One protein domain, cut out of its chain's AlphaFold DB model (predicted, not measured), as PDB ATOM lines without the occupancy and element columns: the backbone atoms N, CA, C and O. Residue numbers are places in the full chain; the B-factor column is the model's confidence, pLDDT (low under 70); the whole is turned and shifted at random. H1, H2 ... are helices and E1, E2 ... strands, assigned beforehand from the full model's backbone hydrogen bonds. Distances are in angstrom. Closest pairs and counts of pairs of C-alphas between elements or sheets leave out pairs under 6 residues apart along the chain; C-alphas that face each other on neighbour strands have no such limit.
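What this domain is: This is residues 9 to 145 of the 146 residues of an uncharacterized protein of marine metagenome (UniProt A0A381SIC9). Two small sheets, each of just two parallel strands, form the middle of a mostly helical body, E1 with E2 and E3 with E4, and helices gather toward both ends. H2, H3 and H4 cluster toward one end, the hairpin of H6 and H7 lies toward the other with the last part of H7 packed on E4, H1 packs on E1 and E2, and short H5 lies far out on the loop joining E3 to E4. The printed part has 137 residues, with seven named helices and four named strands in the order H1 E1 H2 H3 E2 H4 E3 H5 E4 H6 H7. It is compact, with a radius of gyration of the C-alphas of 15.2 A, and spans 43 by 32 by 24 A.

How they stand to each other: E1, residues 23 to 25, and E2, residues 61 to 63, are parallel neighbours at 15 degrees, with N 63 and O 24 2.8 A apart, within hydrogen-bond range. H1, residues 9 to 19, has Thr 9 as its closest to E2, the C-alphas of Thr 9 and Ala 63 being 5.7 A apart. With H2, residues 26 to 33, and H3, residues 40 to 54, these strands make a strand-helix-strand unit, two parallel neighbour strands with helices between, and its crossover is right-handed. H3 touches H2 with residues 46 to 50 alone, about perpendicular at 87 degrees; the closest C-alphas, of Ser 26 and Met 50, are 7.1 A apart. H3 also touches H4, residues 69 to 75, at a steep tilt of 39 degrees, the same way, closest at the C-alphas of Arg 51 and Phe 75, 4.9 A. E3, residues 81 to 83, and E4, residues 106 to 108, are parallel neighbours at 18 degrees, with N 82 and O 106 2.9 A apart, within hydrogen-bond range. With H5, residues 92 to 97, between them, they make a second strand-helix-strand unit, and its crossover is right-handed; H5 touches no helix. H7, residues 131 to 143, has its closest C-alpha to E4 at Ser 143, 5.7 A from that of Val 106. H7 touches H6, residues 114 to 121, with residues 138 to 142 alone; this helical hairpin runs opposite ways at a steep tilt of 42 degrees, closest at the C-alphas of Ser 120 and Lys 141, 5.7 A. H1 and H6 are near each other, while E2 and E3 are apart. In each of the seven helices every O i to N i+4 pair is within hydrogen-bond range.

Where its parts are: H1 begins at C-alpha 9, (134.171, 180.946, 85.790), and is 15.5 A long from first to last C-alpha. H3, the longest helix, measures 21.0 A and starts at C-alpha 40, (124.194, 160.448, 81.953). H7 measures 18.2 A and ends at C-alpha 143, (129.083, 190.728, 71.798). H2 spans 10.7 A, H4 10.0 A, H5 8.6 A and H6 10.8 A; E1, E3 and E4 span 6.5 A each and E2 6.8 A.

The domain as a whole: The C-alphas of Asp 92 and Lys 128, the two farthest apart, are 44.8 A from each other. The printed part has no cut, and no link is long. The mean pLDDT of the printed part is 94.6, and no printed residue is under 70.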
ATOM      1  N   THR A   9     134.222 180.573  84.373       96.25
ATOM      2  CA  THR A   9     134.171 180.946  85.790       96.25
ATOM      3  C   THR A   9     134.764 182.340  85.987       96.25
ATOM      4  O   THR A   9     134.139 183.175  86.625       96.25
ATOM      5  N   TRP A  10     135.887 182.639  85.323       97.19
ATOM      6  CA  TRP A  10     136.514 183.967  85.338       97.19
ATOM      7  C   TRP A  10     135.555 185.081  84.896       97.19
ATOM      8  O   TRP A  10     135.464 186.106  85.575       97.19
ATOM      9  N   LEU A  11     134.835 184.867  83.786       97.69
ATOM     10  CA  LEU A  11     133.892 185.840  83.232       97.69
ATOM     11  C   LEU A  11     132.655 185.963  84.123       97.69
ATOM     12  O   LEU A  11     132.251 187.073  84.463       97.69
ATOM     13  N   GLY A  12     132.082 184.822  84.518       97.38
ATOM     14  CA  GLY A  12     130.894 184.770  85.362       97.38
ATOM     15  C   GLY A  12     131.100 185.508  86.678       97.38
ATOM     16  O   GLY A  12     130.369 186.452  86.950       97.38
ATOM     17  N   GLU A  13     132.148 185.165  87.431       97.25
ATOM     18  CA  GLU A  13     132.437 185.792  88.726       97.25
ATOM     19  C   GLU A  13     132.597 187.311  88.649       97.25
ATOM     20  O   GLU A  13     132.210 188.018  89.577       97.25
ATOM     21  N   ARG A  14     133.201 187.835  87.576       97.69
ATOM     22  CA  ARG A  14     133.418 189.280  87.423       97.69
ATOM     23  C   ARG A  14     132.122 190.007  87.143       97.69
ATOM     24  O   ARG A  14     131.829 190.978  87.830       97.69
ATOM     25  N   ILE A  15     131.327 189.501  86.202       97.44
ATOM     26  CA  ILE A  15     130.016 190.081  85.898       97.44
ATOM     27  C   ILE A  15     129.137 190.057  87.154       97.44
ATOM     28  O   ILE A  15     128.547 191.076  87.513       97.44
ATOM     29  N   THR A  16     129.083 188.927  87.862       97.06
ATOM     30  CA  THR A  16     128.240 188.803  89.054       97.06
ATOM     31  C   THR A  16     128.703 189.689  90.200       97.06
ATOM     32  O   THR A  16     127.862 190.285  90.867       97.06
ATOM     33  N   LYS A  17     130.019 189.849  90.402       96.69
ATOM     34  CA  LYS A  17     130.575 190.814  91.366       96.69
ATOM     35  C   LYS A  17     130.241 192.258  90.985       96.69
ATOM     36  O   LYS A  17     129.866 193.025  91.862       96.69
ATOM     37  N   THR A  18     130.339 192.627  89.705       96.75
ATOM     38  CA  THR A  18     130.025 193.986  89.224       96.75
ATOM     39  C   THR A  18     128.570 194.370  89.485       96.75
ATOM     40  O   THR A  18     128.309 195.497  89.898       96.75
ATOM     41  N   PHE A  19     127.629 193.447  89.271       96.44
ATOM     42  CA  PHE A  19     126.196 193.723  89.428       96.44
ATOM     43  C   PHE A  19     125.600 193.230  90.750       96.44
ATOM     44  O   PHE A  19     124.410 193.418  90.979       96.44
ATOM     45  N   ASN A  20     126.415 192.628  91.621       95.88
ATOM     46  CA  ASN A  20     125.994 192.017  92.882       95.88
ATOM     47  C   ASN A  20     124.813 191.036  92.714       95.88
ATOM     48  O   ASN A  20     123.820 191.106  93.437       95.88
ATOM     49  N   ILE A  21     124.929 190.130  91.738       96.56
ATOM     50  CA  ILE A  21     123.938 189.079  91.443       96.56
ATOM     51  C   ILE A  21     124.506 187.681  91.763       96.56
ATOM     52  O   ILE A  21     125.727 187.515  91.806       96.56
ATOM     53  N   PRO A  22     123.666 186.655  91.971       97.50
ATOM     54  CA  PRO A  22     124.122 185.293  92.247       97.50
ATOM     55  C   PRO A  22     124.956 184.665  91.124       97.50
ATOM     56  O   PRO A  22     124.671 184.825  89.932       97.50
ATOM     57  N   PHE A  23     125.949 183.873  91.534       97.69
ATOM     58  CA  PHE A  23     126.785 183.062  90.656       97.69
ATOM     59  C   PHE A  23     126.719 181.584  91.045       97.69
ATOM     60  O   PHE A  23     127.030 181.223  92.181       97.69
ATOM     61  N   TRP A  24     126.380 180.721  90.089       97.12
ATOM     62  CA  TRP A  24     126.308 179.275  90.285       97.12
ATOM     63  C   TRP A  24     127.368 178.571  89.441       97.12
ATOM     64  O   TRP A  24     127.241 178.455  88.223       97.12
ATOM     65  N   ASP A  25     128.424 178.075  90.080       95.81
ATOM     66  CA  ASP A  25     129.443 177.258  89.419       95.81
ATOM     67  C   ASP A  25     129.135 175.764  89.580       95.81
ATOM     68  O   ASP A  25     128.774 175.295  90.665       95.81
ATOM     69  N   SER A  26     129.271 174.995  88.496       92.62
ATOM     70  CA  SER A  26     128.919 173.578  88.510       92.62
ATOM     71  C   SER A  26     129.723 172.753  89.510       92.62
ATOM     72  O   SER A  26     129.154 171.833  90.096       92.62
ATOM     73  N   ASP A  27     130.997 173.066  89.736       92.31
ATOM     74  CA  ASP A  27     131.839 172.298  90.659       92.31
ATOM     75  C   ASP A  27     131.501 172.636  92.115       92.31
ATOM     76  O   ASP A  27     131.442 171.749  92.973       92.31
ATOM     77  N   VAL A  28     131.149 173.898  92.387       94.12
ATOM     78  CA  VAL A  28     130.616 174.323  93.691       94.12
ATOM     79  C   VAL A  28     129.299 173.609  93.995       94.12
ATOM     80  O   VAL A  28     129.130 173.059  95.085       94.12
ATOM     81  N   VAL A  29     128.382 173.537  93.028       95.19
ATOM     82  CA  VAL A  29     127.101 172.839  93.212       95.19
ATOM     83  C   VAL A  29     127.309 171.337  93.424       95.19
ATOM     84  O   VAL A  29     126.674 170.758  94.304       95.19
ATOM     85  N   ARG A  30     128.238 170.689  92.705       94.19
ATOM     86  CA  ARG A  30     128.586 169.277  92.962       94.19
ATOM     87  C   ARG A  30     129.053 169.048  94.391       94.19
ATOM     88  O   ARG A  30     128.620 168.086  95.020       94.19
ATOM     89  N   LYS A  31     129.884 169.955  94.912       95.88
ATOM     90  CA  LYS A  31     130.361 169.910  96.296       95.88
ATOM     91  C   LYS A  31     129.216 170.046  97.302       95.88
ATOM     92  O   LYS A  31     129.177 169.271  98.251       95.88
ATOM     93  N   ILE A  32     128.274 170.968  97.082       94.69
ATOM     94  CA  ILE A  32     127.101 171.169  97.958       94.69
ATOM     95  C   ILE A  32     126.257 169.892  98.066       94.69
ATOM     96  O   ILE A  32     125.836 169.520  99.158       94.69
ATOM     97  N   TYR A  33     126.026 169.204  96.946       94.31
ATOM     98  CA  TYR A  33     125.205 167.988  96.906       94.31
ATOM     99  C   TYR A  33     126.000 166.687  97.098       94.31
ATOM    100  O   TYR A  33     125.403 165.612  97.063       94.31
ATOM    101  N   ASN A  34     127.324 166.773  97.274       94.81
ATOM    102  CA  ASN A  34     128.249 165.638  97.295       94.81
ATOM    103  C   ASN A  34     128.031 164.648  96.123       94.81
ATOM    104  O   ASN A  34     128.052 163.432  96.309       94.81
ATOM    105  N   ASP A  35     127.784 165.167  94.912       91.69
ATOM    106  CA  ASP A  35     127.473 164.375  93.710       91.69
ATOM    107  C   ASP A  35     128.537 164.580  92.621       91.69
ATOM    108  O   ASP A  35     128.491 165.506  91.801       91.69
ATOM    109  N   TRP A  36     129.508 163.671  92.615       91.00
ATOM    110  CA  TRP A  36     130.619 163.637  91.661       91.00
ATOM    111  C   TRP A  36     130.382 162.650  90.512       91.00
ATOM    112  O   TRP A  36     131.317 162.270  89.814       91.00
ATOM    113  N   GLY A  37     129.131 162.229  90.293       88.00
ATOM    114  CA  GLY A  37     128.784 161.369  89.170       88.00
ATOM    115  C   GLY A  37     128.936 162.090  87.825       88.00
ATOM    116  O   GLY A  37     128.539 163.252  87.658       88.00
ATOM    117  N   PHE A  38     129.483 161.375  86.840       85.38
ATOM    118  CA  PHE A  38     129.663 161.857  85.464       85.38
ATOM    119  C   PHE A  38     128.959 160.986  84.415       85.38
ATOM    120  O   PHE A  38     129.106 161.239  83.214       85.38
ATOM    121  N   ASP A  39     128.167 160.004  84.847       89.31
ATOM    122  CA  ASP A  39     127.246 159.284  83.971       89.31
ATOM    123  C   ASP A  39     126.101 160.195  83.478       89.31
ATOM    124  O   ASP A  39     125.963 161.357  83.877       89.31
ATOM    125  N   GLN A  40     125.281 159.681  82.560       89.56
ATOM    126  CA  GLN A  40     124.194 160.448  81.953       89.56
ATOM    127  C   GLN A  40     123.166 160.937  82.984       89.56
ATOM    128  O   GLN A  40     122.771 162.103  82.926       89.56
ATOM    129  N   GLN A  41     122.768 160.088  83.934       92.50
ATOM    130  CA  GLN A  41     121.773 160.437  84.949       92.50
ATOM    131  C   GLN A  41     122.323 161.485  85.922       92.50
ATOM    132  O   GLN A  41     121.617 162.416  86.304       92.50
ATOM    133  N   ALA A  42     123.595 161.383  86.302       92.12
ATOM    134  CA  ALA A  42     124.261 162.359  87.152       92.12
ATOM    135  C   ALA A  42     124.385 163.725  86.465       92.12
ATOM    136  O   ALA A  42     124.133 164.756  87.087       92.12
ATOM    137  N   ARG A  43     124.702 163.755  85.164       91.38
ATOM    138  CA  ARG A  43     124.739 165.000  84.378       91.38
ATOM    139  C   ARG A  43     123.358 165.636  84.228       91.38
ATOM    140  O   ARG A  43     123.255 166.859  84.302       91.38
ATOM    141  N   GLU A  44     122.317 164.827  84.056       93.81
ATOM    142  CA  GLU A  44     120.926 165.285  84.048       93.81
ATOM    143  C   GLU A  44     120.524 165.891  85.398       93.81
ATOM    144  O   GLU A  44     120.121 167.056  85.444       93.81
ATOM    145  N   ARG A  45     120.725 165.167  86.508       95.44
ATOM    146  CA  ARG A  45     120.465 165.689  87.863       95.44
ATOM    147  C   ARG A  45     121.228 166.981  88.126       95.44
ATOM    148  O   ARG A  45     120.668 167.913  88.699       95.44
ATOM    149  N   GLN A  46     122.487 167.055  87.699       95.25
ATOM    150  CA  GLN A  46     123.295 168.259  87.850       95.25
ATOM    151  C   GLN A  46     122.711 169.436  87.062       95.25
ATOM    152  O   GLN A  46     122.593 170.525  87.616       95.25
ATOM    153  N   ALA A  47     122.308 169.235  85.803       95.56
ATOM    154  CA  ALA A  47     121.679 170.282  84.996       95.56
ATOM    155  C   ALA A  47     120.374 170.797  85.631       95.56
ATOM    156  O   ALA A  47     120.176 172.008  85.712       95.56
ATOM    157  N   LEU A  48     119.532 169.898  86.149       96.00
ATOM    158  CA  LEU A  48     118.285 170.259  86.833       96.00
ATOM    159  C   LEU A  48     118.530 170.994  88.161       96.00
ATOM    160  O   LEU A  48     117.824 171.950  88.473       96.00
ATOM    161  N   ARG A  49     119.545 170.598  88.940       96.25
ATOM    162  CA  ARG A  49     119.942 171.310  90.170       96.25
ATOM    163  C   ARG A  49     120.443 172.715  89.874       96.25
ATOM    164  O   ARG A  49     120.026 173.654  90.541       96.25
ATOM    165  N   MET A  50     121.314 172.847  88.874       96.50
ATOM    166  CA  MET A  50     121.810 174.145  88.421       96.50
ATOM    167  C   MET A  50     120.649 175.049  88.011       96.50
ATOM    168  O   MET A  50     120.615 176.198  88.430       96.50
ATOM    169  N   ARG A  51     119.675 174.521  87.256       96.75
ATOM    170  CA  ARG A  51     118.466 175.260  86.880       96.75
ATOM    171  C   ARG A  51     117.685 175.723  88.103       96.75
ATOM    172  O   ARG A  51     117.427 176.910  88.241       96.75
ATOM    173  N   LYS A  52     117.378 174.801  89.019       96.81
ATOM    174  CA  LYS A  52     116.623 175.117  90.236       96.81
ATOM    175  C   LYS A  52     117.287 176.221  91.060       96.81
ATOM    176  O   LYS A  52     116.576 177.013  91.657       96.81
ATOM    177  N   LEU A  53     118.620 176.252  91.116       96.50
ATOM    178  CA  LEU A  53     119.376 177.317  91.782       96.50
ATOM    179  C   LEU A  53     119.339 178.632  90.992       96.50
ATOM    180  O   LEU A  53     119.166 179.693  91.584       96.50
ATOM    181  N   ALA A  54     119.480 178.566  89.668       96.06
ATOM    182  CA  ALA A  54     119.454 179.740  88.802       96.06
ATOM    183  C   ALA A  54     118.095 180.465  88.810       96.06
ATOM    184  O   ALA A  54     118.077 181.685  88.690       96.06
ATOM    185  N   GLU A  55     116.999 179.723  88.994       95.88
ATOM    186  CA  GLU A  55     115.618 180.228  89.045       95.88
ATOM    187  C   GLU A  55     115.205 180.791  90.427       95.88
ATOM    188  O   GLU A  55     114.074 181.249  90.574       95.88
ATOM    189  N   ILE A  56     116.072 180.751  91.453       96.62
ATOM    190  CA  ILE A  56     115.757 181.310  92.788       96.62
ATOM    191  C   ILE A  56     115.639 182.833  92.732       96.62
ATOM    192  O   ILE A  56     114.744 183.415  93.344       96.62
ATOM    193  N   ASP A  57     116.557 183.463  92.006       95.19
ATOM    194  CA  ASP A  57     116.669 184.908  91.896       95.19
ATOM    195  C   ASP A  57     116.226 185.370  90.502       95.19
ATOM    196  O   ASP A  57     116.404 184.634  89.529       95.19
ATOM    197  N   PRO A  58     115.708 186.607  90.354       93.88
ATOM    198  CA  PRO A  58     115.263 187.117  89.056       93.88
ATOM    199  C   PRO A  58     116.355 187.120  87.981       93.88
ATOM    200  O   PRO A  58     116.052 187.044  86.794       93.88
ATOM    201  N   ILE A  59     117.617 187.263  88.395       95.81
ATOM    202  CA  ILE A  59     118.797 187.249  87.534       95.81
ATOM    203  C   ILE A  59     119.892 186.481  88.261       95.81
ATOM    204  O   ILE A  59     120.222 186.795  89.401       95.81
ATOM    205  N   SER A  60     120.518 185.534  87.571       97.06
ATOM    206  CA  SER A  60     121.726 184.856  88.035       97.06
ATOM    207  C   SER A  60     122.612 184.476  86.850       97.06
ATOM    208  O   SER A  60     122.167 184.437  85.701       97.06
ATOM    209  N   ILE A  61     123.888 184.190  87.109       97.75
ATOM    210  CA  ILE A  61     124.803 183.648  86.096       97.75
ATOM    211  C   ILE A  61     125.265 182.267  86.529       97.75
ATOM    212  O   ILE A  61     125.695 182.067  87.660       97.75
ATOM    213  N   SER A  62     125.225 181.313  85.600       97.50
ATOM    214  CA  SER A  62     125.697 179.950  85.839       97.50
ATOM    215  C   SER A  62     126.897 179.591  84.963       97.50
ATOM    216  O   SER A  62     126.835 179.658  83.730       97.50
ATOM    217  N   ALA A  63     127.985 179.134  85.582       95.88
ATOM    218  CA  ALA A  63     129.122 178.537  84.891       95.88
ATOM    219  C   ALA A  63     128.972 177.012  84.857       95.88
ATOM    220  O   ALA A  63     129.118 176.315  85.856       95.88
ATOM    221  N   PHE A  64     128.688 176.481  83.667       89.56
ATOM    222  CA  PHE A  64     128.462 175.053  83.459       89.56
ATOM    223  C   PHE A  64     129.031 174.605  82.109       89.56
ATOM    224  O   PHE A  64     128.869 175.303  81.106       89.56
ATOM    225  N   ILE A  65     129.700 173.445  82.057       88.38
ATOM    226  CA  ILE A  65     130.219 172.886  80.793       88.38
ATOM    227  C   ILE A  65     129.064 172.579  79.835       88.38
ATOM    228  O   ILE A  65     129.114 172.960  78.668       88.38
ATOM    229  N   CYS A  66     128.020 171.920  80.352       85.38
ATOM    230  CA  CYS A  66     126.807 171.536  79.633       85.38
ATOM    231  C   CYS A  66     127.074 170.934  78.229       85.38
ATOM    232  O   CYS A  66     126.687 171.510  77.205       85.38
ATOM    233  N   PRO A  67     127.782 169.789  78.154       85.75
ATOM    234  CA  PRO A  67     128.446 169.347  76.927       85.75
ATOM    235  C   PRO A  67     127.482 168.883  75.828       85.75
ATOM    236  O   PRO A  67     127.817 168.984  74.654       85.75
ATOM    237  N   LEU A  68     126.281 168.411  76.173       91.81
ATOM    238  CA  LEU A  68     125.321 167.850  75.218       91.81
ATOM    239  C   LEU A  68     124.055 168.712  75.099       91.81
ATOM    240  O   LEU A  68     123.646 169.314  76.094       91.81
ATOM    241  N   PRO A  69     123.381 168.721  73.928       93.12
ATOM    242  CA  PRO A  69     122.135 169.461  73.728       93.12
ATOM    243  C   PRO A  69     121.054 169.141  74.765       93.12
ATOM    244  O   PRO A  69     120.452 170.064  75.296       93.12
ATOM    245  N   GLY A  70     120.864 167.863  75.119       92.69
ATOM    246  CA  GLY A  70     119.847 167.458  76.099       92.69
ATOM    247  C   GLY A  70     120.052 168.092  77.477       92.69
ATOM    248  O   GLY A  70     119.116 168.633  78.054       92.69
ATOM    249  N   PHE A  71     121.293 168.139  77.972       92.12
ATOM    250  CA  PHE A  71     121.591 168.788  79.255       92.12
ATOM    251  C   PHE A  71     121.404 170.307  79.198       92.12
ATOM    252  O   PHE A  71     121.018 170.907  80.199       92.12
ATOM    253  N   ARG A  72     121.632 170.928  78.032       94.75
ATOM    254  CA  ARG A  72     121.349 172.357  77.825       94.75
ATOM    255  C   ARG A  72     119.854 172.629  77.886       94.75
ATOM    256  O   ARG A  72     119.454 173.600  78.514       94.75
ATOM    257  N   SER A  73     119.043 171.748  77.303       93.94
ATOM    258  CA  SER A  73     117.583 171.813  77.401       93.94
ATOM    259  C   SER A  73     117.075 171.601  78.827       93.94
ATOM    260  O   SER A  73     116.118 172.261  79.210       93.94
ATOM    261  N   PHE A  74     117.715 170.744  79.630       95.19
ATOM    262  CA  PHE A  74     117.363 170.608  81.049       95.19
ATOM    263  C   PHE A  74     117.712 171.850  81.866       95.19
ATOM    264  O   PHE A  74     116.929 172.228  82.732       95.19
ATOM    265  N   PHE A  75     118.860 172.482  81.590       96.06
ATOM    266  CA  PHE A  75     119.225 173.735  82.249       96.06
ATOM    267  C   PHE A  75     118.309 174.896  81.831       96.06
ATOM    268  O   PHE A  75     117.923 175.683  82.682       96.06
ATOM    269  N   PHE A  76     117.933 174.951  80.549       95.81
ATOM    270  CA  PHE A  76     117.001 175.924  79.966       95.81
ATOM    271  C   PHE A  76     117.371 177.397  80.247       95.81
ATOM    272  O   PHE A  76     116.624 178.098  80.921       95.81
ATOM    273  N   PRO A  77     118.533 177.880  79.762       96.00
ATOM    274  CA  PRO A  77     118.945 179.263  79.993       96.00
ATOM    275  C   PRO A  77     118.117 180.258  79.168       96.00
ATOM    276  O   PRO A  77     117.916 180.024  77.976       96.00
ATOM    277  N   ASP A  78     117.770 181.410  79.752       97.19
ATOM    278  CA  ASP A  78     117.177 182.539  79.013       97.19
ATOM    279  C   ASP A  78     118.164 183.156  78.017       97.19
ATOM    280  O   ASP A  78     117.791 183.513  76.901       97.19
ATOM    281  N   LYS A  79     119.440 183.250  78.420       97.62
ATOM    282  CA  LYS A  79     120.562 183.713  77.595       97.62
ATOM    283  C   LYS A  79     121.729 182.737  77.650       97.62
ATOM    284  O   LYS A  79     122.158 182.309  78.724       97.62
ATOM    285  N   LEU A  80     122.303 182.416  76.495       97.62
ATOM    286  CA  LEU A  80     123.428 181.500  76.357       97.62
ATOM    287  C   LEU A  80     124.690 182.231  75.885       97.62
ATOM    288  O   LEU A  80     124.847 182.566  74.711       97.62
ATOM    289  N   ILE A  81     125.632 182.388  76.818       97.88
ATOM    290  CA  ILE A  81     127.010 182.833  76.565       97.88
ATOM    291  C   ILE A  81     127.879 181.593  76.317       97.88
ATOM    292  O   ILE A  81     128.028 180.741  77.206       97.88
ATOM    293  N   TRP A  82     128.470 181.471  75.131       97.75
ATOM    294  CA  TRP A  82     129.403 180.396  74.796       97.75
ATOM    295  C   TRP A  82     130.855 180.884  74.834       97.75
ATOM    296  O   TRP A  82     131.305 181.614  73.957       97.75
ATOM    297  N   MET A  83     131.608 180.420  75.832       97.50
ATOM    298  CA  MET A  83     133.060 180.579  75.906       97.50
ATOM    299  C   MET A  83     133.735 179.553  74.991       97.50
ATOM    300  O   MET A  83     133.828 178.369  75.330       97.50
ATOM    301  N   ASN A  84     134.185 180.011  73.826       97.19
ATOM    302  CA  ASN A  84     134.870 179.228  72.797       97.19
ATOM    303  C   ASN A  84     136.294 179.752  72.558       97.19
ATOM    304  O   ASN A  84     136.691 180.007  71.423       97.19
ATOM    305  N   THR A  85     137.031 179.954  73.645       97.31
ATOM    306  CA  THR A  85     138.381 180.541  73.659       97.31
ATOM    307  C   THR A  85     139.498 179.506  73.538       97.31
ATOM    308  O   THR A  85     140.655 179.867  73.354       97.31
ATOM    309  N   ILE A  86     139.161 178.219  73.644       96.56
ATOM    310  CA  ILE A  86     140.084 177.089  73.521       96.56
ATOM    311  C   ILE A  86     139.459 176.013  72.636       96.56
ATOM    312  O   ILE A  86     138.240 175.834  72.632       96.56
ATOM    313  N   GLU A  87     140.296 175.268  71.921       94.75
ATOM    314  CA  GLU A  87     139.842 174.168  71.060       94.75
ATOM    315  C   GLU A  87     139.596 172.870  71.838       94.75
ATOM    316  O   GLU A  87     138.717 172.085  71.489       94.75
ATOM    317  N   LYS A  88     140.394 172.627  72.882       95.94
ATOM    318  CA  LYS A  88     140.420 171.382  73.659       95.94
ATOM    319  C   LYS A  88     140.882 171.676  75.081       95.94
ATOM    320  O   LYS A  88     141.725 172.546  75.293       95.94
ATOM    321  N   CYS A  89     140.313 170.957  76.041       94.25
ATOM    322  CA  CYS A  89     140.766 170.948  77.430       94.25
ATOM    323  C   CYS A  89     141.654 169.725  77.706       94.25
ATOM    324  O   CYS A  89     141.847 168.888  76.827       94.25
ATOM    325  N   GLU A  90     142.170 169.604  78.926       94.19
ATOM    326  CA  GLU A  90     143.013 168.474  79.348       94.19
ATOM    327  C   GLU A  90     142.261 167.131  79.464       94.19
ATOM    328  O   GLU A  90     142.887 166.076  79.512       94.19
ATOM    329  N   TYR A  91     140.923 167.149  79.478       90.81
ATOM    330  CA  TYR A  91     140.090 165.957  79.656       90.81
ATOM    331  C   TYR A  91     139.551 165.433  78.316       90.81
ATOM    332  O   TYR A  91     138.586 165.962  77.753       90.81
ATOM    333  N   ASP A  92     140.160 164.363  77.804       92.38
ATOM    334  CA  ASP A  92     139.812 163.757  76.510       92.38
ATOM    335  C   ASP A  92     138.364 163.270  76.412       92.38
ATOM    336  O   ASP A  92     137.731 163.385  75.358       92.38
ATOM    337  N   ASP A  93     137.818 162.723  77.494       89.06
ATOM    338  CA  ASP A  93     136.427 162.279  77.568       89.06
ATOM    339  C   ASP A  93     135.458 163.461  77.391       89.06
ATOM    340  O   ASP A  93     134.481 163.376  76.642       89.06
ATOM    341  N   THR A  94     135.775 164.600  78.005       89.62
ATOM    342  CA  THR A  94     135.008 165.838  77.888       89.62
ATOM    343  C   THR A  94     135.114 166.411  76.482       89.62
ATOM    344  O   THR A  94     134.086 166.780  75.917       89.62
ATOM    345  N   ASN A  95     136.311 166.423  75.887       93.19
ATOM    346  CA  ASN A  95     136.512 166.863  74.503       93.19
ATOM    347  C   ASN A  95     135.665 166.034  73.521       93.19
ATOM    348  O   ASN A  95     135.003 166.597  72.654       93.19
ATOM    349  N   LYS A  96     135.623 164.705  73.689       92.69
ATOM    350  CA  LYS A  96     134.814 163.797  72.853       92.69
ATOM    351  C   LYS A  96     133.308 163.993  73.042       92.69
ATOM    352  O   LYS A  96     132.541 163.839  72.093       92.69
ATOM    353  N   LEU A  97     132.871 164.306  74.262       91.19
ATOM    354  CA  LEU A  97     131.455 164.499  74.589       91.19
ATOM    355  C   LEU A  97     130.932 165.894  74.234       91.19
ATOM    356  O   LEU A  97     129.726 166.057  74.046       91.19
ATOM    357  N   PHE A  98     131.793 166.911  74.191       94.31
ATOM    358  CA  PHE A  98     131.372 168.291  73.999       94.31
ATOM    359  C   PHE A  98     130.848 168.517  72.578       94.31
ATOM    360  O   PHE A  98     131.591 168.560  71.604       94.31
ATOM    361  N   LYS A  99     129.536 168.717  72.464       95.88
ATOM    362  CA  LYS A  99     128.869 169.162  71.244       95.88
ATOM    363  C   LYS A  99     128.631 170.666  71.347       95.88
ATOM    364  O   LYS A  99     127.823 171.061  72.199       95.88
ATOM    365  N   PRO A 100     129.260 171.499  70.501       95.44
ATOM    366  CA  PRO A 100     129.020 172.938  70.480       95.44
ATOM    367  C   PRO A 100     127.525 173.296  70.397       95.44
ATOM    368  O   PRO A 100     126.741 172.542  69.808       95.44
ATOM    369  N   PRO A 101     127.087 174.412  71.006       95.75
ATOM    370  CA  PRO A 101     125.721 174.888  70.842       95.75
ATOM    371  C   PRO A 101     125.511 175.398  69.409       95.75
ATOM    372  O   PRO A 101     126.362 176.088  68.856       95.75
ATOM    373  N   THR A 102     124.366 175.076  68.807       94.31
ATOM    374  CA  THR A 102     123.971 175.612  67.490       94.31
ATOM    375  C   THR A 102     123.233 176.946  67.597       94.31
ATOM    376  O   THR A 102     123.176 177.691  66.625       94.31
ATOM    377  N   LYS A 103     122.674 177.244  68.775       94.56
ATOM    378  CA  LYS A 103     122.023 178.510  69.121       94.56
ATOM    379  C   LYS A 103     122.683 179.075  70.375       94.56
ATOM    380  O   LYS A 103     122.854 178.346  71.353       94.56
ATOM    381  N   PHE A 104     123.068 180.340  70.314       97.00
ATOM    382  CA  PHE A 104     123.688 181.096  71.397       97.00
ATOM    383  C   PHE A 104     123.397 182.583  71.188       97.00
ATOM    384  O   PHE A 104     123.213 183.012  70.050       97.00
ATOM    385  N   ASP A 105     123.383 183.354  72.270       98.25
ATOM    386  CA  ASP A 105     123.192 184.806  72.224       98.25
ATOM    387  C   ASP A 105     124.519 185.529  71.978       98.25
ATOM    388  O   ASP A 105     124.581 186.512  71.248       98.25
ATOM    389  N   VAL A 106     125.609 185.002  72.544       97.88
ATOM    390  CA  VAL A 106     126.966 185.501  72.301       97.88
ATOM    391  C   VAL A 106     127.976 184.358  72.340       97.88
ATOM    392  O   VAL A 106     127.872 183.429  73.148       97.88
ATOM    393  N   LYS A 107     128.977 184.427  71.460       97.81
ATOM    394  CA  LYS A 107     130.102 183.491  71.410       97.81
ATOM    395  C   LYS A 107     131.404 184.258  71.571       97.81
ATOM    396  O   LYS A 107     131.816 184.926  70.636       97.81
ATOM    397  N   ILE A 108     132.075 184.073  72.702       97.75
ATOM    398  CA  ILE A 108     133.379 184.672  72.997       97.75
ATOM    399  C   ILE A 108     134.480 183.779  72.431       97.75
ATOM    400  O   ILE A 108     134.594 182.616  72.830       97.75
ATOM    401  N   THR A 109     135.271 184.297  71.488       96.88
ATOM    402  CA  THR A 109     136.298 183.503  70.787       96.88
ATOM    403  C   THR A 109     137.720 183.764  71.265       96.88
ATOM    404  O   THR A 109     138.612 182.964  70.985       96.88
ATOM    405  N   LYS A 110     137.936 184.845  72.017       94.81
ATOM    406  CA  LYS A 110     139.242 185.244  72.553       94.81
ATOM    407  C   LYS A 110     139.149 185.559  74.039       94.81
ATOM    408  O   LYS A 110     138.063 185.799  74.563       94.81
ATOM    409  N   TRP A 111     140.289 185.515  74.723       93.69
ATOM    410  CA  TRP A 111     140.362 185.962  76.109       93.69
ATOM    411  C   TRP A 111     139.999 187.449  76.189       93.69
ATOM    412  O   TRP A 111     140.443 188.235  75.355       93.69
ATOM    413  N   ILE A 112     139.167 187.804  77.166       93.94
ATOM    414  CA  ILE A 112     138.760 189.184  77.419       93.94
ATOM    415  C   ILE A 112     139.658 189.709  78.532       93.94
ATOM    416  O   ILE A 112     139.691 189.126  79.617       93.94
ATOM    417  N   GLU A 113     140.359 190.811  78.282       94.94
ATOM    418  CA  GLU A 113     141.146 191.455  79.329       94.94
ATOM    419  C   GLU A 113     140.235 192.092  80.382       94.94
ATOM    420  O   GLU A 113     139.140 192.575  80.085       94.94
ATOM    421  N   GLU A 114     140.690 192.119  81.632       95.25
ATOM    422  CA  GLU A 114     139.868 192.578  82.756       95.25
ATOM    423  C   GLU A 114     139.382 194.027  82.576       95.25
ATOM    424  O   GLU A 114     138.190 194.308  82.728       95.25
ATOM    425  N   ASP A 115     140.268 194.926  82.141       96.44
ATOM    426  CA  ASP A 115     139.912 196.318  81.857       96.44
ATOM    427  C   ASP A 115     138.911 196.438  80.705       96.44
ATOM    428  O   ASP A 115     138.009 197.276  80.750       96.44
ATOM    429  N   GLN A 116     139.034 195.600  79.669       95.44
ATOM    430  CA  GLN A 116     138.088 195.589  78.550       95.44
ATOM    431  C   GLN A 116     136.696 195.174  79.026       95.44
ATOM    432  O   GLN A 116     135.711 195.840  78.688       95.44
ATOM    433  N   LEU A 117     136.620 194.131  79.859       97.12
ATOM    434  CA  LEU A 117     135.368 193.692  80.462       97.12
ATOM    435  C   LEU A 117     134.752 194.822  81.289       97.12
ATOM    436  O   LEU A 117     133.639 195.246  80.987       97.12
ATOM    437  N   TYR A 118     135.462 195.359  82.281       96.75
ATOM    438  CA  TYR A 118     134.887 196.387  83.150       96.75
ATOM    439  C   TYR A 118     134.495 197.650  82.384       96.75
ATOM    440  O   TYR A 118     133.425 198.201  82.638       96.75
ATOM    441  N   ASN A 119     135.291 198.078  81.400       96.38
ATOM    442  CA  ASN A 119     134.928 199.205  80.543       96.38
ATOM    443  C   ASN A 119     133.626 198.958  79.771       96.38
ATOM    444  O   ASN A 119     132.812 199.876  79.665       96.38
ATOM    445  N   SER A 120     133.389 197.734  79.287       95.44
ATOM    446  CA  SER A 120     132.136 197.384  78.604       95.44
ATOM    447  C   SER A 120     130.911 197.423  79.530       95.44
ATOM    448  O   SER A 120     129.820 197.776  79.083       95.44
ATOM    449  N   LEU A 121     131.096 197.113  80.821       96.06
ATOM    450  CA  LEU A 121     130.017 197.003  81.808       96.06
ATOM    451  C   LEU A 121     129.646 198.339  82.474       96.06
ATOM    452  O   LEU A 121     128.540 198.453  82.995       96.06
ATOM    453  N   LYS A 122     130.523 199.357  82.440       91.94
ATOM    454  CA  LYS A 122     130.378 200.643  83.169       91.94
ATOM    455  C   LYS A 122     129.023 201.343  83.024       91.94
ATOM    456  O   LYS A 122     128.601 202.031  83.945       91.94
ATOM    457  N   ASN A 123     128.373 201.202  81.872       89.00
ATOM    458  CA  ASN A 123     127.135 201.922  81.562       89.00
ATOM    459  C   ASN A 123     125.864 201.093  81.792       89.00
ATOM    460  O   ASN A 123     124.769 201.614  81.596       89.00
ATOM    461  N   ILE A 124     125.991 199.834  82.219       92.94
ATOM    462  CA  ILE A 124     124.840 199.005  82.571       92.94
ATOM    463  C   ILE A 124     124.416 199.355  83.999       92.94
ATOM    464  O   ILE A 124     125.220 199.304  84.930       92.94
ATOM    465  N   ASN A 125     123.136 199.681  84.185       90.62
ATOM    466  CA  ASN A 125     122.569 199.934  85.505       90.62
ATOM    467  C   ASN A 125     121.393 198.994  85.767       90.62
ATOM    468  O   ASN A 125     120.267 199.266  85.354       90.62
ATOM    469  N   LEU A 126     121.670 197.928  86.517       87.75
ATOM    470  CA  LEU A 126     120.684 196.911  86.865       87.75
ATOM    471  C   LEU A 126     119.448 197.492  87.579       87.75
ATOM    472  O   LEU A 126     118.337 197.057  87.321       87.75
ATOM    473  N   ASN A 127     119.605 198.527  88.413       87.69
ATOM    474  CA  ASN A 127     118.493 199.116  89.176       87.69
ATOM    475  C   ASN A 127     117.561 200.002  88.332       87.69
ATOM    476  O   ASN A 127     116.546 200.479  88.835       87.69
ATOM    477  N   LYS A 128     117.926 200.288  87.077       90.12
ATOM    478  CA  LYS A 128     117.143 201.121  86.151       90.12
ATOM    479  C   LYS A 128     116.539 200.324  84.995       90.12
ATOM    480  O   LYS A 128     115.954 200.924  84.098       90.12
ATOM    481  N   MET A 129     116.713 199.007  84.993       91.06
ATOM    482  CA  MET A 129     116.299 198.112  83.919       91.06
ATOM    483  C   MET A 129     115.471 196.975  84.510       91.06
ATOM    484  O   MET A 129     115.721 196.539  85.631       91.06
ATOM    485  N   ASP A 130     114.497 196.481  83.756       93.88
ATOM    486  CA  ASP A 130     113.933 195.162  84.037       93.88
ATOM    487  C   ASP A 130     114.930 194.049  83.655       93.88
ATOM    488  O   ASP A 130     115.956 194.283  83.004       93.88
ATOM    489  N   THR A 131     114.621 192.820  84.073       92.44
ATOM    490  CA  THR A 131     115.453 191.636  83.829       92.44
ATOM    491  C   THR A 131     115.741 191.396  82.349       92.44
ATOM    492  O   THR A 131     116.868 191.044  81.988       92.44
ATOM    493  N   GLU A 132     114.749 191.597  81.481       94.12
ATOM    494  CA  GLU A 132     114.895 191.347  80.051       94.12
ATOM    495  C   GLU A 132     115.865 192.354  79.428       94.12
ATOM    496  O   GLU A 132     116.850 191.954  78.799       94.12
ATOM    497  N   ASN A 133     115.650 193.646  79.675       95.56
ATOM    498  CA  ASN A 133     116.491 194.734  79.190       95.56
ATOM    499  C   ASN A 133     117.926 194.626  79.711       95.56
ATOM    500  O   ASN A 133     118.866 194.745  78.923       95.56
ATOM    501  N   PHE A 134     118.106 194.313  80.998       95.88
ATOM    502  CA  PHE A 134     119.432 194.059  81.560       95.88
ATOM    503  C   PHE A 134     120.136 192.907  80.832       95.88
ATOM    504  O   PHE A 134     121.286 193.047  80.409       95.88
ATOM    505  N   SER A 135     119.449 191.771  80.660       95.56
ATOM    506  CA  SER A 135     120.037 190.596  80.013       95.56
ATOM    507  C   SER A 135     120.409 190.878  78.553       95.56
ATOM    508  O   SER A 135     121.488 190.489  78.105       95.56
ATOM    509  N   ASN A 136     119.562 191.608  77.822       96.62
ATOM    510  CA  ASN A 136     119.799 191.989  76.433       96.62
ATOM    511  C   ASN A 136     120.984 192.955  76.307       96.62
ATOM    512  O   ASN A 136     121.855 192.737  75.462       96.62
ATOM    513  N   GLU A 137     121.064 193.980  77.160       96.88
ATOM    514  CA  GLU A 137     122.182 194.922  77.123       96.88
ATOM    515  C   GLU A 137     123.502 194.242  77.510       96.88
ATOM    516  O   GLU A 137     124.510 194.447  76.833       96.88
ATOM    517  N   LEU A 138     123.502 193.374  78.528       96.94
ATOM    518  CA  LEU A 138     124.685 192.595  78.901       96.94
ATOM    519  C   LEU A 138     125.205 191.766  77.720       96.94
ATOM    520  O   LEU A 138     126.396 191.818  77.408       96.94
ATOM    521  N   ILE A 139     124.320 191.042  77.031       97.50
ATOM    522  CA  ILE A 139     124.680 190.268  75.837       97.50
ATOM    523  C   ILE A 139     125.253 191.174  74.745       97.50
ATOM    524  O   ILE A 139     126.283 190.833  74.166       97.50
ATOM    525  N   GLN A 140     124.651 192.338  74.505       96.94
ATOM    526  CA  GLN A 140     125.140 193.293  73.510       96.94
ATOM    527  C   GLN A 140     126.534 193.845  73.857       96.94
ATOM    528  O   GLN A 140     127.383 193.997  72.977       96.94
ATOM    529  N   LYS A 141     126.815 194.153  75.132       96.25
ATOM    530  CA  LYS A 141     128.159 194.605  75.537       96.25
ATOM    531  C   LYS A 141     129.188 193.501  75.342       96.25
ATOM    532  O   LYS A 141     130.244 193.762  74.773       96.25
ATOM    533  N   LEU A 142     128.860 192.278  75.757       96.50
ATOM    534  CA  LEU A 142     129.737 191.125  75.578       96.50
ATOM    535  C   LEU A 142     129.955 190.807  74.096       96.50
ATOM    536  O   LEU A 142     131.077 190.474  73.729       96.50
ATOM    537  N   SER A 143     128.942 190.980  73.236       94.81
ATOM    538  CA  SER A 143     129.083 190.728  71.798       94.81
ATOM    539  C   SER A 143     130.147 191.613  71.146       94.81
ATOM    540  O   SER A 143     130.829 191.171  70.223       94.81
ATOM    541  N   ASN A 144     130.355 192.821  71.674       93.38
ATOM    542  CA  ASN A 144     131.368 193.759  71.186       93.38
ATOM    543  C   ASN A 144     132.801 193.399  71.623       93.38
ATOM    544  O   ASN A 144     133.748 194.018  71.143       93.38
ATOM    545  N   LEU A 145     132.961 192.435  72.536       89.81
ATOM    546  CA  LEU A 145     134.254 191.948  73.032       89.81
ATOM    547  C   LEU A 145     134.674 190.600  72.413       89.81
ATOM    548  O   LEU A 145     135.756 190.104  72.728       89.81
TER     549      LEU A 145